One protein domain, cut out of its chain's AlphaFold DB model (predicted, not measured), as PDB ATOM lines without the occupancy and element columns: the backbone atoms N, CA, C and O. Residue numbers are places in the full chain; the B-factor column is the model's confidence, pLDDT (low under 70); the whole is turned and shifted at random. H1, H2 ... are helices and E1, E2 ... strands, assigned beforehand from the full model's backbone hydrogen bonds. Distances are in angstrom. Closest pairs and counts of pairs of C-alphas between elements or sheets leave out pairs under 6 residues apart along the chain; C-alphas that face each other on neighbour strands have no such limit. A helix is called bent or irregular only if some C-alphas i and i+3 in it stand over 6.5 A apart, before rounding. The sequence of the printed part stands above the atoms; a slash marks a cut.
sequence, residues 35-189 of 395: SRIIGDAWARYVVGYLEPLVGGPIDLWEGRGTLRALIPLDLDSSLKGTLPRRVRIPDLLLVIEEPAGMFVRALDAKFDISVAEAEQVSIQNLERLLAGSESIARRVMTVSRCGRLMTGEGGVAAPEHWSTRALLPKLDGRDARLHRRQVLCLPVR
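Overview. This is residues 35 to 189 of the 395 residues of an uncharacterized protein of bacterium HR28 (UniProt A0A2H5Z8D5). A long, strongly twisted sheet of seven strands runs through the middle of the domain, with the long helix H1 on one face and the short H2 on the opposite one. H3 and H4 meet at a corner and pack on the sheet over E4 and E3, while H5 only grazes the sheet by E6 and E7. The 155 printed residues hold five named helices and seven named strands, in the order H1 E1 E2 E3 E4 H2 H3 H4 E5 E6 H5 E7; the class is mixed, helices and strands. The sheet is branched and mixed: E1 to E4 are antiparallel neighbours in turn, while E5 and E6 both pair with E4, and E7 with E6, in parallel. The whole is compact and rounded, with a radius of gyration of the C-alphas of 14.9 A and spans of 42 by 35 by 33 A.

Arrangement. The strand E4, residues 101 to 109, has three neighbours. E3, residues 92 to 98, lies on one side of it, antiparallel, with N 94 and O 105 at 2.9 A. On the other side lie E5, residues 149 to 151, with N 104 and O 150 at 2.8 A, and E6, residues 155 to 159, with N 157 and O 108 at 2.8 A, both parallel to E4. E7, residues 183 to 186, is E6's parallel neighbour, with N 184 and O 156 at 2.8 A. E2, residues 63 to 72, is antiparallel to E3, with N 71 and O 93 at 2.9 A; it bends by 93 degrees at residue 66. E1, residues 57 to 60, is antiparallel to E2, with N 58 and O 65 at 2.8 A. E1 to E4 are a meander, each strand the antiparallel neighbour of the one before, and its three successive pairs are hairpins. H1, residues 35 to 53, is on the sheet; its C-alpha 43 is 5.3 A from C-alpha 109 of E4. H2, residues 118 to 121, is on the opposite face, at a height over the sheet of 7.4 A. H3, residues 123 to 132, stands up from the sheet over E4; the C-alphas of Ala 106 and Leu 126 are their closest, 6.6 A apart. H4, residues 134 to 144, lies over E3 at a height over the sheet of 8.8 A, with the C-alphas of Val 95 and Val 140 closest at 7.2 A. H3 and H4 touch only at the corner, with the C-alphas of Leu 130 and Ala 137 closest at 5.1 A, at a steep tilt of 66 degrees, opposite ways. H5, residues 162 to 172, grazes the sheet with its residues 164 to 171. Two strand-helix-strand units, parallel neighbour strands with helices between, are E4, H2 H3 H4, E5 and E6, H5, E7, the latter with a right-handed crossover. Every O i to N i+4 pair is within hydrogen-bond range in H3; 13 of 15 are in H1, 6 of 7 in H4 and 3 of 7 in H5, where 5 of 8 O i to N i+3 pairs are; H2 is too short for such a pair.

Along the chain. H1 begins at C-alpha 35 (18.502, 127.441, 46.062) and is 27.7 A long; it is irregular, only just, with C-alphas 49 and 52 at 6.6 A. H5, 17.6 A long, is also only just irregular, with C-alphas 166 and 169 at 6.9 A. E4 is 25.3 A long and ends at C-alpha 109 (21.769, 125.030, 33.966). E2 is 19.2 A long, E3 18.5 A, H4 15.0 A, H3 13.9 A and E6 13.4 A. E7 ends at C-alpha 186 (31.130, 120.768, 33.667).

Size, cuts and confidence. The two farthest C-alphas, of Cys 146 and Ala 166, are 42.0 A apart. The printed part has no cut. The link from E2 to E3, residues 73 to 91, is long, with no named element. The mean pLDDT of the printed part is 86.8; residues 62 to 63, 80 to 81, 145 to 147 and 173 to 176 are under 70.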
ATOM      1  N   SER A  35      18.771 128.034  47.381       93.94
ATOM      2  CA  SER A  35      18.502 127.441  46.062       93.94
ATOM      3  C   SER A  35      18.618 128.456  44.916       93.94
ATOM      4  O   SER A  35      19.196 128.132  43.881       93.94
ATOM      5  N   ARG A  36      18.165 129.705  45.117       93.75
ATOM      6  CA  ARG A  36      18.338 130.786  44.131       93.75
ATOM      7  C   ARG A  36      19.802 131.206  44.008       93.75
ATOM      8  O   ARG A  36      20.307 131.276  42.904       93.75
ATOM      9  N   ILE A  37      20.493 131.446  45.123       95.94
ATOM     10  CA  ILE A  37      21.906 131.870  45.125       95.94
ATOM     11  C   ILE A  37      22.790 130.839  44.410       95.94
ATOM     12  O   ILE A  37      23.613 131.203  43.573       95.94
ATOM     13  N   ILE A  38      22.602 129.555  44.722       95.75
ATOM     14  CA  ILE A  38      23.346 128.450  44.110       95.75
ATOM     15  C   ILE A  38      22.993 128.323  42.623       95.75
ATOM     16  O   ILE A  38      23.897 128.184  41.803       95.75
ATOM     17  N   GLY A  39      21.703 128.395  42.275       93.62
ATOM     18  CA  GLY A  39      21.233 128.348  40.890       93.62
ATOM     19  C   GLY A  39      21.786 129.492  40.038       93.62
ATOM     20  O   GLY A  39      22.390 129.238  39.001       93.62
ATOM     21  N   ASP A  40      21.683 130.733  40.516       93.12
ATOM     22  CA  ASP A  40      22.187 131.927  39.825       93.12
ATOM     23  C   ASP A  40      23.713 131.865  39.638       93.12
ATOM     24  O   ASP A  40      24.232 132.204  38.572       93.12
ATOM     25  N   ALA A  41      24.450 131.430  40.669       95.31
ATOM     26  CA  ALA A  41      25.897 131.238  40.582       95.31
ATOM     27  C   ALA A  41      26.252 130.167  39.541       95.31
ATOM     28  O   ALA A  41      27.162 130.366  38.737       95.31
ATOM     29  N   TRP A  42      25.500 129.063  39.516       95.62
ATOM     30  CA  TRP A  42      25.677 127.991  38.543       95.62
ATOM     31  C   TRP A  42      25.396 128.448  37.113       95.62
ATOM     32  O   TRP A  42      26.246 128.262  36.248       95.62
ATOM     33  N   ALA A  43      24.269 129.116  36.864       93.44
ATOM     34  CA  ALA A  43      23.921 129.630  35.542       93.44
ATOM     35  C   ALA A  43      24.993 130.594  35.003       93.44
ATOM     36  O   ALA A  43      25.426 130.470  33.856       93.44
ATOM     37  N   ARG A  44      25.502 131.504  35.848       94.00
ATOM     38  CA  ARG A  44      26.617 132.397  35.482       94.00
ATOM     39  C   ARG A  44      27.908 131.636  35.200       94.00
ATOM     40  O   ARG A  44      28.619 131.992  34.263       94.00
ATOM     41  N   TYR A  45      28.214 130.603  35.984       95.56
ATOM     42  CA  TYR A  45      29.386 129.763  35.751       95.56
ATOM     43  C   TYR A  45      29.295 129.029  34.410       95.56
ATOM     44  O   TYR A  45      30.252 129.050  33.644       95.56
ATOM     45  N   VAL A  46      28.138 128.437  34.088       95.44
ATOM     46  CA  VAL A  46      27.900 127.766  32.799       95.44
ATOM     47  C   VAL A  46      28.121 128.735  31.637       95.44
ATOM     48  O   VAL A  46      28.802 128.381  30.677       95.44
ATOM     49  N   VAL A  47      27.611 129.968  31.738       94.75
ATOM     50  CA  VAL A  47      27.858 131.010  30.729       94.75
ATOM     51  C   VAL A  47      29.346 131.302  30.591       94.75
ATOM     52  O   VAL A  47      29.879 131.182  29.493       94.75
ATOM     53  N   GLY A  48      30.030 131.610  31.696       94.38
ATOM     54  CA  GLY A  48      31.463 131.918  31.676       94.38
ATOM     55  C   GLY A  48      32.342 130.748  31.219       94.38
ATOM     56  O   GLY A  48      33.435 130.973  30.710       94.38
ATOM     57  N   TYR A  49      31.871 129.508  31.370       94.81
ATOM     58  CA  TYR A  49      32.553 128.315  30.873       94.81
ATOM     59  C   TYR A  49      32.380 128.135  29.357       94.81
ATOM     60  O   TYR A  49      33.326 127.753  28.671       94.81
ATOM     61  N   LEU A  50      31.179 128.390  28.826       94.19
ATOM     62  CA  LEU A  50      30.854 128.156  27.413       94.19
ATOM     63  C   LEU A  50      31.183 129.340  26.502       94.19
ATOM     64  O   LEU A  50      31.475 129.135  25.327       94.19
ATOM     65  N   GLU A  51      31.142 130.568  27.012       94.94
ATOM     66  CA  GLU A  51      31.409 131.782  26.238       94.94
ATOM     67  C   GLU A  51      32.793 131.777  25.554       94.94
ATOM     68  O   GLU A  51      32.845 132.056  24.354       94.94
ATOM     69  N   PRO A  52      33.899 131.360  26.208       95.44
ATOM     70  CA  PRO A  52      35.201 131.238  25.549       95.44
ATOM     71  C   PRO A  52      35.254 130.200  24.417       95.44
ATOM     72  O   PRO A  52      36.196 130.213  23.630       95.44
ATOM     73  N   LEU A  53      34.276 129.289  24.335       94.38
ATOM     74  CA  LEU A  53      34.196 128.271  23.281       94.38
ATOM     75  C   LEU A  53      33.515 128.796  22.009       94.38
ATOM     76  O   LEU A  53      33.501 128.103  20.991       94.38
ATOM     77  N   VAL A  54      32.946 130.005  22.040       94.75
ATOM     78  CA  VAL A  54      32.326 130.626  20.866       94.75
ATOM     79  C   VAL A  54      33.382 130.865  19.781       94.75
ATOM     80  O   VAL A  54      34.443 131.433  20.015       94.75
ATOM     81  N   GLY A  55      33.078 130.419  18.565       92.81
ATOM     82  CA  GLY A  55      33.983 130.379  17.418       92.81
ATOM     83  C   GLY A  55      34.818 129.098  17.328       92.81
ATOM     84  O   GLY A  55      35.429 128.864  16.286       92.81
ATOM     85  N   GLY A  56      34.824 128.269  18.374       92.62
ATOM     86  CA  GLY A  56      35.569 127.016  18.446       92.62
ATOM     87  C   GLY A  56      34.709 125.764  18.225       92.62
ATOM     88  O   GLY A  56      33.474 125.833  18.225       92.62
ATOM     89  N   PRO A  57      35.360 124.603  18.028       92.56
ATOM     90  CA  PRO A  57      34.671 123.329  17.911       92.56
ATOM     91  C   PRO A  57      34.044 122.919  19.247       92.56
ATOM     92  O   PRO A  57      34.634 123.100  20.312       92.56
ATOM     93  N   ILE A  58      32.868 122.306  19.173       90.56
ATOM     94  CA  ILE A  58      32.166 121.695  20.295       90.56
ATOM     95  C   ILE A  58      31.679 120.293  19.916       90.56
ATOM     96  O   ILE A  58      31.323 120.028  18.766       90.56
ATOM     97  N   ASP A  59      31.666 119.406  20.906       86.81
ATOM     98  CA  ASP A  59      31.074 118.067  20.833       86.81
ATOM     99  C   ASP A  59      30.087 117.958  22.002       86.81
ATOM    100  O   ASP A  59      30.463 117.621  23.127       86.81
ATOM    101  N   LEU A  60      28.846 118.392  21.767       81.94
ATOM    102  CA  LEU A  60      27.794 118.437  22.782       81.94
ATOM    103  C   LEU A  60      26.660 117.495  22.394       81.94
ATOM    104  O   LEU A  60      25.950 117.722  21.414       81.94
ATOM    105  N   TRP A  61      26.452 116.472  23.224       78.69
ATOM    106  CA  TRP A  61      25.409 115.459  23.056       78.69
ATOM    107  C   TRP A  61      25.563 114.693  21.733       78.69
ATOM    108  O   TRP A  61      26.399 113.802  21.637       78.69
ATOM    109  N   GLU A  62      24.776 115.050  20.717       68.94
ATOM    110  CA  GLU A  62      24.839 114.502  19.354       68.94
ATOM    111  C   GLU A  62      25.303 115.545  18.319       68.94
ATOM    112  O   GLU A  62      25.299 115.285  17.121       68.94
ATOM    113  N   GLY A  63      25.648 116.757  18.760       68.38
ATOM    114  CA  GLY A  63      26.060 117.869  17.908       68.38
ATOM    115  C   GLY A  63      27.567 118.032  17.890       68.38
ATOM    116  O   GLY A  63      28.158 118.458  18.883       68.38
ATOM    117  N   ARG A  64      28.171 117.744  16.735       84.50
ATOM    118  CA  ARG A  64      29.566 118.080  16.434       84.50
ATOM    119  C   ARG A  64      29.601 119.234  15.463       84.50
ATOM    120  O   ARG A  64      29.114 119.124  14.339       84.50
ATOM    121  N   GLY A  65      30.194 120.333  15.894       90.56
ATOM    122  CA  GLY A  65      30.160 121.551  15.109       90.56
ATOM    123  C   GLY A  65      30.970 122.670  15.721       90.56
ATOM    124  O   GLY A  65      31.767 122.455  16.627       90.56
ATOM    125  N   THR A  66      30.759 123.878  15.218       93.12
ATOM    126  CA  THR A  66      31.343 125.100  15.777       93.12
ATOM    127  C   THR A  66      30.281 125.846  16.570       93.12
ATOM    128  O   THR A  66      29.210 126.133  16.035       93.12
ATOM    129  N   LEU A  67      30.558 126.202  17.825       93.88
ATOM    130  CA  LEU A  67      29.647 127.041  18.603       93.88
ATOM    131  C   LEU A  67      29.682 128.459  18.029       93.88
ATOM    132  O   LEU A  67      30.685 129.153  18.145       93.88
ATOM    133  N   ARG A  68      28.609 128.909  17.383       92.94
ATOM    134  CA  ARG A  68      28.541 130.238  16.756       92.94
ATOM    135  C   ARG A  68      28.052 131.322  17.697       92.94
ATOM    136  O   ARG A  68      28.519 132.451  17.595       92.94
ATOM    137  N   ALA A  69      27.144 130.988  18.609       93.00
ATOM    138  CA  ALA A  69      26.774 131.882  19.695       93.00
ATOM    139  C   ALA A  69      26.198 131.138  20.893       93.00
ATOM    140  O   ALA A  69      25.634 130.048  20.776       93.00
ATOM    141  N   LEU A  70      26.281 131.828  22.023       93.38
ATOM    142  CA  LEU A  70      25.598 131.531  23.265       93.38
ATOM    143  C   LEU A  70      24.618 132.674  23.546       93.38
ATOM    144  O   LEU A  70      25.014 133.838  23.547       93.38
ATOM    145  N   ILE A  71      23.345 132.360  23.771       92.12
ATOM    146  CA  ILE A  71      22.316 133.361  24.079       92.12
ATOM    147  C   ILE A  71      21.771 133.073  25.485       92.12
ATOM    148  O   ILE A  71      20.973 132.145  25.633       92.12
ATOM    149  N   PRO A  72      22.185 133.830  26.517       91.25
ATOM    150  CA  PRO A  72      21.686 133.658  27.878       91.25
ATOM    151  C   PRO A  72      20.292 134.267  28.014       91.25
ATOM    152  O   PRO A  72      20.133 135.484  28.013       91.25
ATOM    153  N   LEU A  73      19.269 133.422  28.114       88.38
ATOM    154  CA  LEU A  73      17.883 133.873  28.205       88.38
ATOM    155  C   LEU A  73      17.527 134.359  29.611       88.38
ATOM    156  O   LEU A  73      16.865 135.386  29.739       88.38
ATOM    157  N   ASP A  74      17.975 133.656  30.654       79.69
ATOM    158  CA  ASP A  74      17.602 133.978  32.042       79.69
ATOM    159  C   ASP A  74      18.393 135.172  32.614       79.69
ATOM    160  O   ASP A  74      17.893 135.961  33.419       79.69
ATOM    161  N   LEU A  75      19.622 135.379  32.126       75.31
ATOM    162  CA  LEU A  75      20.471 136.499  32.552       75.31
ATOM    163  C   LEU A  75      20.215 137.797  31.770       75.31
ATOM    164  O   LEU A  75      20.679 138.858  32.189       75.31
ATOM    165  N   ASP A  76      19.477 137.752  30.657       78.19
ATOM    166  CA  ASP A  76      19.218 138.934  29.838       78.19
ATOM    167  C   ASP A  76      17.950 139.675  30.285       78.19
ATOM    168  O   ASP A  76      16.810 139.331  29.954       78.19
ATOM    169  N   SER A  77      18.152 140.783  31.002       72.12
ATOM    170  CA  SER A  77      17.061 141.637  31.470       72.12
ATOM    171  C   SER A  77      16.208 142.242  30.352       72.12
ATOM    172  O   SER A  77      15.052 142.567  30.611       72.12
ATOM    173  N   SER A  78      16.731 142.390  29.129       74.69
ATOM    174  CA  SER A  78      15.978 142.944  27.993       74.69
ATOM    175  C   SER A  78      14.922 141.983  27.438       74.69
ATOM    176  O   SER A  78      14.010 142.417  26.737       74.69
ATOM    177  N   LEU A  79      15.002 140.692  27.783       71.19
ATOM    178  CA  LEU A  79      14.005 139.684  27.407       71.19
ATOM    179  C   LEU A  79      12.852 139.589  28.420       71.19
ATOM    180  O   LEU A  79      11.842 138.922  28.173       71.19
ATOM    181  N   LYS A  80      12.950 140.284  29.563       66.88
ATOM    182  CA  LYS A  80      11.889 140.306  30.577       66.88
ATOM    183  C   LYS A  80      10.628 140.952  30.000       66.88
ATOM    184  O   LYS A  80      10.588 142.143  29.722       66.88
ATOM    185  N   GLY A  81       9.571 140.152  29.856       66.75
ATOM    186  CA  GLY A  81       8.271 140.591  29.333       66.75
ATOM    187  C   GLY A  81       8.018 140.267  27.857       66.75
ATOM    188  O   GLY A  81       6.866 140.332  27.437       66.75
ATOM    189  N   THR A  82       9.035 139.839  27.100       70.75
ATOM    190  CA  THR A  82       8.890 139.353  25.709       70.75
ATOM    191  C   THR A  82       8.790 137.829  25.615       70.75
ATOM    192  O   THR A  82       8.742 137.267  24.518       70.75
ATOM    193  N   LEU A  83       8.816 137.147  26.762       77.44
ATOM    194  CA  LEU A  83       8.816 135.693  26.852       77.44
ATOM    195  C   LEU A  83       7.374 135.157  26.779       77.44
ATOM    196  O   LEU A  83       6.488 135.675  27.470       77.44
ATOM    197  N   PRO A  84       7.115 134.135  25.946       77.88
ATOM    198  CA  PRO A  84       5.776 133.621  25.724       77.88
ATOM    199  C   PRO A  84       5.213 132.991  26.998       77.88
ATOM    200  O   PRO A  84       5.897 132.305  27.758       77.88
ATOM    201  N   ARG A  85       3.917 133.212  27.235       75.31
ATOM    202  CA  ARG A  85       3.211 132.580  28.356       75.31
ATOM    203  C   ARG A  85       3.085 131.079  28.092       75.31
ATOM    204  O   ARG A  85       2.780 130.685  26.972       75.31
ATOM    205  N   ARG A  86       3.204 130.261  29.147       80.56
ATOM    206  CA  ARG A  86       3.049 128.787  29.117       80.56
ATOM    207  C   ARG A  86       4.149 128.024  28.363       80.56
ATOM    208  O   ARG A  86       3.968 126.845  28.085       80.56
ATOM    209  N   VAL A  87       5.271 128.671  28.062       83.75
ATOM    210  CA  VAL A  87       6.482 128.007  27.565       83.75
ATOM    211  C   VAL A  87       7.468 127.895  28.720       83.75
ATOM    212  O   VAL A  87       7.593 128.825  29.521       83.75
ATOM    213  N   ARG A  88       8.146 126.751  28.834       86.50
ATOM    214  CA  ARG A  88       9.238 126.592  29.791       86.50
ATOM    215  C   ARG A  88      10.483 127.230  29.194       86.50
ATOM    216  O   ARG A  88      10.853 126.917  28.073       86.50
ATOM    217  N   ILE A  89      11.114 128.153  29.895       88.12
ATOM    218  CA  ILE A  89      12.229 128.914  29.327       88.12
ATOM    219  C   ILE A  89      13.516 128.224  29.788       88.12
ATOM    220  O   ILE A  89      13.664 128.054  30.998       88.12
ATOM    221  N   PRO A  90      14.380 127.747  28.873       91.50
ATOM    222  CA  PRO A  90      15.701 127.262  29.245       91.50
ATOM    223  C   PRO A  90      16.600 128.448  29.599       91.50
ATOM    224  O   PRO A  90      16.372 129.564  29.126       91.50
ATOM    225  N   ASP A  91      17.652 128.205  30.371       92.31
ATOM    226  CA  ASP A  91      18.572 129.277  30.765       92.31
ATOM    227  C   ASP A  91      19.359 129.841  29.571       92.31
ATOM    228  O   ASP A  91      19.676 131.034  29.531       92.31
ATOM    229  N   LEU A  92      19.678 128.992  28.587       94.19
ATOM    230  CA  LEU A  92      20.594 129.277  27.483       94.19
ATOM    231  C   LEU A  92      20.092 128.680  26.161       94.19
ATOM    232  O   LEU A  92      19.507 127.596  26.121       94.19
ATOM    233  N   LEU A  93      20.404 129.356  25.053       94.62
ATOM    234  CA  LEU A  93      20.368 128.771  23.711       94.62
ATOM    235  C   LEU A  93      21.780 128.688  23.137       94.62
ATOM    236  O   LEU A  93      22.549 129.649  23.207       94.62
ATOM    237  N   LEU A  94      22.086 127.549  22.527       94.44
ATOM    238  CA  LEU A  94      23.308 127.303  21.776       94.44
ATOM    239  C   LEU A  94      22.987 127.374  20.288       94.44
ATOM    240  O   LEU A  94      22.080 126.682  19.827       94.44
ATOM    241  N   VAL A  95      23.733 128.187  19.544       93.75
ATOM    242  CA  VAL A  95      23.685 128.209  18.077       93.75
ATOM    243  C   VAL A  95      24.934 127.513  17.562       93.75
ATOM    244  O   VAL A  95      26.042 127.997  17.784       93.75
ATOM    245  N   ILE A  96      24.761 126.375  16.901       92.81
ATOM    246  CA  ILE A  96      25.836 125.465  16.505       92.81
ATOM    247  C   ILE A  96      25.830 125.329  14.988       92.81
ATOM    248  O   ILE A  96      24.794 125.057  14.391       92.81
ATOM    249  N   GLU A  97      26.986 125.510  14.363       92.00
ATOM    250  CA  GLU A  97      27.179 125.175  12.955       92.00
ATOM    251  C   GLU A  97      27.670 123.739  12.830       92.00
ATOM    252  O   GLU A  97      28.793 123.426  13.225       92.00
ATOM    253  N   GLU A  98      26.829 122.878  12.275       90.50
ATOM    254  CA  GLU A  98      27.112 121.472  12.000       90.50
ATOM    255  C   GLU A  98      27.225 121.256  10.479       90.50
ATOM    256  O   GLU A  98      26.733 122.083   9.705       90.50
ATOM    257  N   PRO A  99      27.800 120.134   9.998       87.62
ATOM    258  CA  PRO A  99      27.893 119.861   8.558       87.62
ATOM    259  C   PRO A  99      26.543 119.893   7.822       87.62
ATOM    260  O   PRO A  99      26.493 120.210   6.637       87.62
ATOM    261  N   ALA A 100      25.450 119.565   8.521       86.88
ATOM    262  CA  ALA A 100      24.094 119.575   7.976       86.88
ATOM    263  C   ALA A 100      23.428 120.968   7.978       86.88
ATOM    264  O   ALA A 100      22.396 121.142   7.329       86.88
ATOM    265  N   GLY A 101      23.990 121.950   8.690       89.12
ATOM    266  CA  GLY A 101      23.454 123.307   8.778       89.12
ATOM    267  C   GLY A 101      23.555 123.926  10.172       89.12
ATOM    268  O   GLY A 101      24.296 123.468  11.038       89.12
ATOM    269  N   MET A 102      22.785 124.994  10.379       91.25
ATOM    270  CA  MET A 102      22.741 125.728  11.644       91.25
ATOM    271  C   MET A 102      21.679 125.145  12.574       91.25
ATOM    272  O   MET A 102      20.493 125.149  12.240       91.25
ATOM    273  N   PHE A 103      22.092 124.714  13.762       92.44
ATOM    274  CA  PHE A 103      21.217 124.169  14.793       92.44
ATOM    275  C   PHE A 103      21.086 125.114  15.981       92.44
ATOM    276  O   PHE A 103      22.068 125.672  16.467       92.44
ATOM    277  N   VAL A 104      19.866 125.245  16.492       93.62
ATOM    278  CA  VAL A 104      19.594 125.813  17.814       93.62
ATOM    279  C   VAL A 104      19.303 124.673  18.763       93.62
ATOM    280  O   VAL A 104      18.459 123.822  18.471       93.62
ATOM    281  N   ARG A 105      19.963 124.676  19.915       94.06
ATOM    282  CA  ARG A 105      19.711 123.709  20.981       94.06
ATOM    283  C   ARG A 105      19.507 124.437  22.303       94.06
ATOM    284  O   ARG A 105      20.185 125.423  22.587       94.06
ATOM    285  N   ALA A 106      18.555 123.961  23.096       94.56
ATOM    286  CA  ALA A 106      18.309 124.483  24.432       94.56
ATOM    287  C   ALA A 106      19.332 123.906  25.419       94.56
ATOM    288  O   ALA A 106      19.636 122.712  25.376       94.56
ATOM    289  N   LEU A 107      19.837 124.746  26.315       94.94
ATOM    290  CA  LEU A 107      20.681 124.335  27.424       94.94
ATOM    291  C   LEU A 107      20.121 124.930  28.715       94.94
ATOM    292  O   LEU A 107      19.922 126.136  28.818       94.94
ATOM    293  N   ASP A 108      19.875 124.082  29.700       94.75
ATOM    294  CA  ASP A 108      19.370 124.495  31.009       94.75
ATOM    295  C   ASP A 108      20.420 124.179  32.087       94.75
ATOM    296  O   ASP A 108      21.015 123.101  32.097       94.75
ATOM    297  N   ALA A 109      20.736 125.140  32.950       94.75
ATOM    298  CA  ALA A 109      21.769 125.030  33.966       94.75
ATOM    299  C   ALA A 109      21.151 124.535  35.283       94.75
ATOM    300  O   ALA A 109      20.636 125.306  36.092       94.75
ATOM    301  N   LYS A 110      21.266 123.231  35.562       93.19
ATOM    302  CA  LYS A 110      20.788 122.641  36.824       93.19
ATOM    303  C   LYS A 110      21.934 122.231  37.727       93.19
ATOM    304  O   LYS A 110      22.682 121.305  37.428       93.19
ATOM    305  N   PHE A 111      22.013 122.873  38.891       92.12
ATOM    306  CA  PHE A 111      22.985 122.497  39.914       92.12
ATOM    307  C   PHE A 111      22.710 121.096  40.490       92.12
ATOM    308  O   PHE A 111      23.637 120.324  40.723       92.12
ATOM    309  N   ASP A 112      21.434 120.751  40.690       89.25
ATOM    310  CA  ASP A 112      20.992 119.407  41.064       89.25
ATOM    311  C   ASP A 112      20.242 118.775  39.886       89.25
ATOM    312  O   ASP A 112      19.179 119.240  39.478       89.25
ATOM    313  N   ILE A 113      20.796 117.698  39.334       87.88
ATOM    314  CA  ILE A 113      20.217 117.016  38.174       87.88
ATOM    315  C   ILE A 113      18.885 116.315  38.498       87.88
ATOM    316  O   ILE A 113      18.102 116.040  37.594       87.88
ATOM    317  N   SER A 114      18.586 116.042  39.775       83.31
ATOM    318  CA  SER A 114      17.335 115.379  40.172       83.31
ATOM    319  C   SER A 114      16.088 116.248  39.989       83.31
ATOM    320  O   SER A 114      14.983 115.711  39.916       83.31
ATOM    321  N   VAL A 115      16.260 117.569  39.872       84.56
ATOM    322  CA  VAL A 115      15.174 118.529  39.614       84.56
ATOM    323  C   VAL A 115      15.119 118.982  38.153       84.56
ATOM    324  O   VAL A 115      14.385 119.911  37.822       84.56
ATOM    325  N   ALA A 116      15.902 118.361  37.267       86.31
ATOM    326  CA  ALA A 116      15.906 118.703  35.854       86.31
ATOM    327  C   ALA A 116      14.599 118.284  35.163       86.31
ATOM    328  O   ALA A 116      14.147 117.141  35.266       86.31
ATOM    329  N   GLU A 117      14.006 119.209  34.410       85.25
ATOM    330  CA  GLU A 117      12.783 118.984  33.645       85.25
ATOM    331  C   GLU A 117      13.117 118.848  32.152       85.25
ATOM    332  O   GLU A 117      13.469 119.819  31.485       85.25
ATOM    333  N   ALA A 118      12.952 117.649  31.595       86.62
ATOM    334  CA  ALA A 118      13.258 117.385  30.186       86.62
ATOM    335  C   ALA A 118      12.440 118.224  29.193       86.62
ATOM    336  O   ALA A 118      12.914 118.541  28.104       86.62
ATOM    337  N   GLU A 119      11.222 118.626  29.575       88.69
ATOM    338  CA  GLU A 119      10.388 119.507  28.755       88.69
ATOM    339  C   GLU A 119      11.102 120.833  28.453       88.69
ATOM    340  O   GLU A 119      11.008 121.309  27.321       88.69
ATOM    341  N   GLN A 120      11.873 121.389  29.402       88.06
ATOM    342  CA  GLN A 120      12.579 122.669  29.223       88.06
ATOM    343  C   GLN A 120      13.576 122.628  28.059       88.06
ATOM    344  O   GLN A 120      13.753 123.630  27.366       88.06
ATOM    345  N   VAL A 121      14.191 121.467  27.826       90.69
ATOM    346  CA  VAL A 121      15.267 121.268  26.842       90.69
ATOM    347  C   VAL A 121      14.807 120.506  25.594       90.69
ATOM    348  O   VAL A 121      15.612 120.174  24.725       90.69
ATOM    349  N   SER A 122      13.505 120.228  25.495       91.31
ATOM    350  CA  SER A 122      12.909 119.509  24.368       91.31
ATOM    351  C   SER A 122      12.841 120.359  23.096       91.31
ATOM    352  O   SER A 122      12.656 121.580  23.147       91.31
ATOM    353  N   ILE A 123      12.908 119.693  21.938       92.19
ATOM    354  CA  ILE A 123      12.769 120.328  20.619       92.19
ATOM    355  C   ILE A 123      11.428 121.063  20.521       92.19
ATOM    356  O   ILE A 123      11.386 122.219  20.113       92.19
ATOM    357  N   GLN A 124      10.339 120.435  20.970       92.38
ATOM    358  CA  GLN A 124       8.995 121.006  20.870       92.38
ATOM    359  C   GLN A 124       8.851 122.280  21.711       92.38
ATOM    360  O   GLN A 124       8.192 123.233  21.296       92.38
ATOM    361  N   ASN A 125       9.453 122.317  22.902       92.00
ATOM    362  CA  ASN A 125       9.444 123.513  23.736       92.00
ATOM    363  C   ASN A 125      10.301 124.634  23.124       92.00
ATOM    364  O   ASN A 125       9.873 125.788  23.118       92.00
ATOM    365  N   LEU A 126      11.454 124.294  22.538       93.00
ATOM    366  CA  LEU A 126      12.302 125.244  21.815       93.00
ATOM    367  C   LEU A 126      11.594 125.835  20.585       93.00
ATOM    368  O   LEU A 126      11.610 127.047  20.389       93.00
ATOM    369  N   GLU A 127      10.913 125.012  19.789       93.19
ATOM    370  CA  GLU A 127      10.110 125.470  18.649       93.19
ATOM    371  C   GLU A 127       9.001 126.429  19.091       93.19
ATOM    372  O   GLU A 127       8.829 127.498  18.501       93.19
ATOM    373  N   ARG A 128       8.287 126.101  20.178       92.12
ATOM    374  CA  ARG A 128       7.274 126.991  20.772       92.12
ATOM    375  C   ARG A 128       7.879 128.301  21.268       92.12
ATOM    376  O   ARG A 128       7.248 129.346  21.120       92.12
ATOM    377  N   LEU A 129       9.074 128.262  21.857       91.38
ATOM    378  CA  LEU A 129       9.778 129.451  22.327       91.38
ATOM    379  C   LEU A 129      10.142 130.381  21.165       91.38
ATOM    380  O   LEU A 129       9.856 131.577  21.234       91.38
ATOM    381  N   LEU A 130      10.727 129.832  20.097       90.81
ATOM    382  CA  LEU A 130      11.124 130.591  18.908       90.81
ATOM    383  C   LEU A 130       9.906 131.143  18.155       90.81
ATOM    384  O   LEU A 130       9.912 132.305  17.760       90.81
ATOM    385  N   ALA A 131       8.831 130.361  18.018       89.81
ATOM    386  CA  ALA A 131       7.586 130.826  17.406       89.81
ATOM    387  C   ALA A 131       6.850 131.869  18.268       89.81
ATOM    388  O   ALA A 131       6.178 132.755  17.745       89.81
ATOM    389  N   GLY A 132       6.964 131.765  19.595       86.69
ATOM    390  CA  GLY A 132       6.278 132.627  20.556       86.69
ATOM    391  C   GLY A 132       7.017 133.918  20.917       86.69
ATOM    392  O   GLY A 132       6.438 134.754  21.611       86.69
ATOM    393  N   SER A 133       8.273 134.096  20.489       87.31
ATOM    394  CA  SER A 133       9.073 135.287  20.798       87.31
ATOM    395  C   SER A 133       9.894 135.764  19.604       87.31
ATOM    396  O   SER A 133      10.998 135.282  19.346       87.31
ATOM    397  N   GLU A 134       9.399 136.799  18.923       86.38
ATOM    398  CA  GLU A 134      10.098 137.405  17.785       86.38
ATOM    399  C   GLU A 134      11.480 137.955  18.179       86.38
ATOM    400  O   GLU A 134      12.437 137.841  17.419       86.38
ATOM    401  N   SER A 135      11.616 138.502  19.394       86.31
ATOM    402  CA  SER A 135      12.891 139.022  19.912       86.31
ATOM    403  C   SER A 135      13.966 137.930  19.995       86.31
ATOM    404  O   SER A 135      15.090 138.122  19.523       86.31
ATOM    405  N   ILE A 136      13.614 136.758  20.536       87.44
ATOM    406  CA  ILE A 136      14.531 135.614  20.639       87.44
ATOM    407  C   ILE A 136      14.827 135.052  19.248       87.44
ATOM    408  O   ILE A 136      15.994 134.858  18.909       87.44
ATOM    409  N   ALA A 137      13.797 134.858  18.417       87.81
ATOM    410  CA  ALA A 137      13.966 134.369  17.051       87.81
ATOM    411  C   ALA A 137      14.905 135.271  16.234       87.81
ATOM    412  O   ALA A 137      15.831 134.782  15.591       87.81
ATOM    413  N   ARG A 138      14.738 136.597  16.314       86.56
ATOM    414  CA  ARG A 138      15.585 137.568  15.608       86.56
ATOM    415  C   ARG A 138      17.039 137.513  16.072       86.56
ATOM    416  O   ARG A 138      17.943 137.568  15.238       86.56
ATOM    417  N   ARG A 139      17.277 137.382  17.381       87.00
ATOM    418  CA  ARG A 139      18.632 137.238  17.944       87.00
ATOM    419  C   ARG A 139      19.330 136.001  17.408       87.00
ATOM    420  O   ARG A 139      20.459 136.105  16.941       87.00
ATOM    421  N   VAL A 140      18.634 134.867  17.411       88.19
ATOM    422  CA  VAL A 140      19.152 133.625  16.835       88.19
ATOM    423  C   VAL A 140      19.465 133.817  15.348       88.19
ATOM    424  O   VAL A 140      20.593 133.577  14.932       88.19
ATOM    425  N   MET A 141      18.517 134.346  14.566       86.00
ATOM    426  CA  MET A 141      18.680 134.558  13.121       86.00
ATOM    427  C   MET A 141      19.825 135.512  12.755       86.00
ATOM    428  O   MET A 141      20.463 135.329  11.721       86.00
ATOM    429  N   THR A 142      20.117 136.503  13.602       85.94
ATOM    430  CA  THR A 142      21.241 137.438  13.401       85.94
ATOM    431  C   THR A 142      22.590 136.713  13.439       85.94
ATOM    432  O   THR A 142      23.521 137.079  12.722       85.94
ATOM    433  N   VAL A 143      22.693 135.658  14.249       82.69
ATOM    434  CA  VAL A 143      23.902 134.832  14.362       82.69
ATOM    435  C   VAL A 143      23.989 133.818  13.225       82.69
ATOM    436  O   VAL A 143      25.091 133.535  12.758       82.69
ATOM    437  N   SER A 144      22.857 133.288  12.755       76.00
ATOM    438  CA  SER A 144      22.821 132.158  11.819       76.00
ATOM    439  C   SER A 144      23.535 132.405  10.486       76.00
ATOM    440  O   SER A 144      23.871 131.424   9.844       76.00
ATOM    441  N   ARG A 145      23.774 133.672  10.091       66.88
ATOM    442  CA  ARG A 145      24.475 134.213   8.894       66.88
ATOM    443  C   ARG A 145      24.144 133.616   7.510       66.88
ATOM    444  O   ARG A 145      24.107 134.390   6.562       66.88
ATOM    445  N   CYS A 146      23.860 132.326   7.354       54.31
ATOM    446  CA  CYS A 146      23.436 131.651   6.128       54.31
ATOM    447  C   CYS A 146      22.591 130.400   6.465       54.31
ATOM    448  O   CYS A 146      23.021 129.548   7.237       54.31
ATOM    449  N   GLY A 147      21.432 130.233   5.816       60.84
ATOM    450  CA  GLY A 147      20.747 128.935   5.709       60.84
ATOM    451  C   GLY A 147      19.541 128.681   6.626       60.84
ATOM    452  O   GLY A 147      19.139 129.507   7.443       60.84
ATOM    453  N   ARG A 148      18.930 127.505   6.417       70.88
ATOM    454  CA  ARG A 148      17.776 126.983   7.163       70.88
ATOM    455  C   ARG A 148      18.203 126.677   8.599       70.88
ATOM    456  O   ARG A 148      19.003 125.775   8.823       70.88
ATOM    457  N   LEU A 149      17.646 127.415   9.551       83.88
ATOM    458  CA  LEU A 149      17.807 127.150  10.974       83.88
ATOM    459  C   LEU A 149      17.007 125.899  11.358       83.88
ATOM    460  O   LEU A 149      15.813 125.811  11.064       83.88
ATOM    461  N   MET A 150      17.662 124.945  12.007       90.50
ATOM    462  CA  MET A 150      17.053 123.716  12.507       90.50
ATOM    463  C   MET A 150      17.070 123.704  14.036       90.50
ATOM    464  O   MET A 150      17.940 124.297  14.669       90.50
ATOM    465  N   THR A 151      16.098 123.040  14.647       91.69
ATOM    466  CA  THR A 151      16.072 122.770  16.087       91.69
ATOM    467  C   THR A 151      16.658 121.384  16.342       91.69
ATOM    468  O   THR A 151      16.358 120.434  15.621       91.69
ATOM    469  N   GLY A 152      17.538 121.269  17.335       89.19
ATOM    470  CA  GLY A 152      18.146 119.999  17.746       89.19
ATOM    471  C   GLY A 152      17.818 119.641  19.193       89.19
ATOM    472  O   GLY A 152      17.351 120.489  19.957       89.19
ATOM    473  N   GLU A 153      18.079 118.386  19.578       87.88
ATOM    474  CA  GLU A 153      17.945 117.955  20.973       87.88
ATOM    475  C   GLU A 153      18.839 118.810  21.880       87.88
ATOM    476  O   GLU A 153      20.040 118.964  21.633       87.88
ATOM    477  N   GLY A 154      18.229 119.376  22.920       92.25
ATOM    478  CA  GLY A 154      18.921 120.090  23.979       92.25
ATOM    479  C   GLY A 154      19.342 119.180  25.127       92.25
ATOM    480  O   GLY A 154      19.175 117.955  25.098       92.25
ATOM    481  N   GLY A 155      19.843 119.809  26.183       93.88
ATOM    482  CA  GLY A 155      20.265 119.109  27.384       93.88
ATOM    483  C   GLY A 155      20.516 120.031  28.567       93.88
ATOM    484  O   GLY A 155      20.174 121.211  28.556       93.88
ATOM    485  N   VAL A 156      21.104 119.468  29.615       94.31
ATOM    486  CA  VAL A 156      21.267 120.112  30.918       94.31
ATOM    487  C   VAL A 156      22.746 120.217  31.263       94.31
ATOM    488  O   VAL A 156      23.464 119.222  31.192       94.31
ATOM    489  N   ALA A 157      23.203 121.400  31.668       94.81
ATOM    490  CA  ALA A 157      24.520 121.587  32.266       94.81
ATOM    491  C   ALA A 157      24.433 121.374  33.781       94.81
ATOM    492  O   ALA A 157      23.720 122.104  34.474       94.81
ATOM    493  N   ALA A 158      25.189 120.406  34.293       94.81
ATOM    494  CA  ALA A 158      25.279 120.092  35.716       94.81
ATOM    495  C   ALA A 158      26.741 120.098  36.189       94.81
ATOM    496  O   ALA A 158      27.648 119.840  35.391       94.81
ATOM    497  N   PRO A 159      27.009 120.394  37.471       94.75
ATOM    498  CA  PRO A 159      28.367 120.376  37.984       94.75
ATOM    499  C   PRO A 159      28.919 118.956  37.954       94.75
ATOM    500  O   PRO A 159      28.253 117.997  38.363       94.75
ATOM    501  N   GLU A 160      30.164 118.825  37.509       90.38
ATOM    502  CA  GLU A 160      30.920 117.588  37.608       90.38
ATOM    503  C   GLU A 160      31.313 117.357  39.069       90.38
ATOM    504  O   GLU A 160      32.380 117.723  39.557       90.38
ATOM    505  N   HIS A 161      30.379 116.756  39.789       84.88
ATOM    506  CA  HIS A 161      30.468 116.498  41.208       84.88
ATOM    507  C   HIS A 161      29.998 115.070  41.495       84.88
ATOM    508  O   HIS A 161      29.205 114.499  40.738       84.88
ATOM    509  N   TRP A 162      30.487 114.462  42.579       82.81
ATOM    510  CA  TRP A 162      30.210 113.053  42.870       82.81
ATOM    511  C   TRP A 162      28.704 112.778  43.021       82.81
ATOM    512  O   TRP A 162      28.236 111.734  42.572       82.81
ATOM    513  N   SER A 163      27.924 113.728  43.555       78.31
ATOM    514  CA  SER A 163      26.465 113.581  43.674       78.31
ATOM    515  C   SER A 163      25.771 113.556  42.311       78.31
ATOM    516  O   SER A 163      24.872 112.745  42.108       78.31
ATOM    517  N   THR A 164      26.216 114.381  41.357       86.06
ATOM    518  CA  THR A 164      25.749 114.335  39.965       86.06
ATOM    519  C   THR A 164      26.080 112.975  39.366       86.06
ATOM    520  O   THR A 164      25.187 112.291  38.873       86.06
ATOM    521  N   ARG A 165      27.336 112.520  39.497       84.56
ATOM    522  CA  ARG A 165      27.791 111.215  38.987       84.56
ATOM    523  C   ARG A 165      26.993 110.045  39.569       84.56
ATOM    524  O   ARG A 165      26.674 109.121  38.832       84.56
ATOM    525  N   ALA A 166      26.629 110.098  40.850       80.94
ATOM    526  CA  ALA A 166      25.810 109.077  41.502       80.94
ATOM    527  C   ALA A 166      24.353 109.045  40.993       80.94
ATOM    528  O   ALA A 166      23.677 108.021  41.110       80.94
ATOM    529  N   LEU A 167      23.857 110.154  40.436       82.31
ATOM    530  CA  LEU A 167      22.506 110.266  39.885       82.31
ATOM    531  C   LEU A 167      22.438 109.910  38.394       82.31
ATOM    532  O   LEU A 167      21.407 109.398  37.964       82.31
ATOM    533  N   LEU A 168      23.519 110.103  37.627       84.88
ATOM    534  CA  LEU A 168      23.545 109.833  36.181       84.88
ATOM    535  C   LEU A 168      23.056 108.425  35.787       84.88
ATOM    536  O   LEU A 168      22.254 108.349  34.863       84.88
ATOM    537  N   PRO A 169      23.442 107.316  36.458       83.38
ATOM    538  CA  PRO A 169      22.974 105.982  36.069       83.38
ATOM    539  C   PRO A 169      21.454 105.798  36.173       83.38
ATOM    540  O   PRO A 169      20.894 104.925  35.522       83.38
ATOM    541  N   LYS A 170      20.770 106.610  36.993       79.88
ATOM    542  CA  LYS A 170      19.309 106.550  37.158       79.88
ATOM    543  C   LYS A 170      18.558 107.249  36.019       79.88
ATOM    544  O   LYS A 170      17.358 107.032  35.877       79.88
ATOM    545  N   LEU A 171      19.253 108.059  35.217       79.94
ATOM    546  CA  LEU A 171      18.699 108.790  34.073       79.94
ATOM    547  C   LEU A 171      18.540 107.924  32.813       79.94
ATOM    548  O   LEU A 171      17.981 108.378  31.828       79.94
ATOM    549  N   ASP A 172      18.985 106.669  32.838       73.38
ATOM    550  CA  ASP A 172      18.778 105.728  31.728       73.38
ATOM    551  C   ASP A 172      17.712 104.660  32.073       73.38
ATOM    552  O   ASP A 172      17.608 103.619  31.425       73.38
ATOM    553  N   GLY A 173      16.909 104.900  33.120       67.00
ATOM    554  CA  GLY A 173      15.791 104.037  33.517       67.00
ATOM    555  C   GLY A 173      14.579 104.137  32.578       67.00
ATOM    556  O   GLY A 173      14.420 105.119  31.860       67.00
ATOM    557  N   ARG A 174      13.678 103.140  32.614       56.66
ATOM    558  CA  ARG A 174      12.485 103.065  31.733       56.66
ATOM    559  C   ARG A 174      11.560 104.291  31.788       56.66
ATOM    560  O   ARG A 174      10.915 104.579  30.790       56.66
ATOM    561  N   ASP A 175      11.533 105.003  32.915       59.62
ATOM    562  CA  ASP A 175      10.710 106.204  33.129       59.62
ATOM    563  C   ASP A 175      11.535 107.505  33.129       59.62
ATOM    564  O   ASP A 175      11.059 108.562  33.559       59.62
ATOM    565  N   ALA A 176      12.801 107.442  32.705       62.59
ATOM    566  CA  ALA A 176      13.672 108.600  32.720       62.59
ATOM    567  C   ALA A 176      13.232 109.615  31.663       62.59
ATOM    568  O   ALA A 176      13.144 109.327  30.473       62.59
ATOM    569  N   ARG A 177      12.952 110.835  32.124       70.50
ATOM    570  CA  ARG A 177      12.529 111.939  31.254       70.50
ATOM    571  C   ARG A 177      13.704 112.559  30.498       70.50
ATOM    572  O   ARG A 177      13.493 113.137  29.444       70.50
ATOM    573  N   LEU A 178      14.910 112.452  31.050       82.94
ATOM    574  CA  LEU A 178      16.153 113.000  30.519       82.94
ATOM    575  C   LEU A 178      17.163 111.860  30.420       82.94
ATOM    576  O   LEU A 178      17.335 111.151  31.407       82.94
ATOM    577  N   HIS A 179      17.842 111.715  29.286       85.44
ATOM    578  CA  HIS A 179      18.884 110.701  29.112       85.44
ATOM    579  C   HIS A 179      20.237 111.180  29.629       85.44
ATOM    580  O   HIS A 179      20.565 112.367  29.534       85.44
ATOM    581  N   ARG A 180      21.096 110.253  30.070       86.81
ATOM    582  CA  ARG A 180      22.463 110.593  30.496       86.81
ATOM    583  C   ARG A 180      23.245 111.348  29.418       86.81
ATOM    584  O   ARG A 180      23.990 112.269  29.745       86.81
ATOM    585  N   ARG A 181      23.050 110.997  28.140       86.94
ATOM    586  CA  ARG A 181      23.697 111.664  26.994       86.94
ATOM    587  C   ARG A 181      23.333 113.142  26.854       86.94
ATOM    588  O   ARG A 181      24.046 113.843  26.160       86.94
ATOM    589  N   GLN A 182      22.248 113.599  27.485       89.75
ATOM    590  CA  GLN A 182      21.801 114.993  27.477       89.75
ATOM    591  C   GLN A 182      22.382 115.796  28.648       89.75
ATOM    592  O   GLN A 182      22.103 116.985  28.774       89.75
ATOM    593  N   VAL A 183      23.184 115.181  29.522       91.81
ATOM    594  CA  VAL A 183      23.782 115.865  30.671       91.81
ATOM    595  C   VAL A 183      25.227 116.239  30.366       91.81
ATOM    596  O   VAL A 183      26.109 115.385  30.289       91.81
ATOM    597  N   LEU A 184      25.474 117.538  30.239       92.25
ATOM    598  CA  LEU A 184      26.806 118.112  30.150       92.25
ATOM    599  C   LEU A 184      27.350 118.326  31.568       92.25
ATOM    600  O   LEU A 184      26.936 119.246  32.272       92.25
ATOM    601  N   CYS A 185      28.270 117.464  31.999       93.38
ATOM    602  CA  CYS A 185      28.959 117.631  33.278       93.38
ATOM    603  C   CYS A 185      30.125 118.605  33.104       93.38
ATOM    604  O   CYS A 185      31.072 118.290  32.386       93.38
ATOM    605  N   LEU A 186      30.064 119.770  33.751       94.38
ATOM    606  CA  LEU A 186      31.130 120.768  33.667       94.38
ATOM    607  C   LEU A 186      32.023 120.725  34.911       94.38
ATOM    608  O   LEU A 186      31.497 120.789  36.029       94.38
ATOM    609  N   PRO A 187      33.357 120.667  34.752       93.81
ATOM    610  CA  PRO A 187      34.267 120.749  35.881       93.81
ATOM    611  C   PRO A 187      34.121 122.112  36.549       93.81
ATOM    612  O   PRO A 187      34.036 123.144  35.881       93.81
ATOM    613  N   VAL A 188      34.089 122.124  37.879       94.00
ATOM    614  CA  VAL A 188      33.966 123.354  38.658       94.00
ATOM    615  C   VAL A 188      34.677 123.217  39.993       94.00
ATOM    616  O   VAL A 188      34.536 122.213  40.696       94.00
ATOM    617  N   ARG A 189      35.442 124.247  40.361       93.94
ATOM    618  CA  ARG A 189      36.000 124.369  41.708       93.94
ATOM    619  C   ARG A 189      35.124 125.319  42.525       93.94
ATOM    620  O   ARG A 189      34.695 126.344  41.992       93.94
TER     621      ARG A 189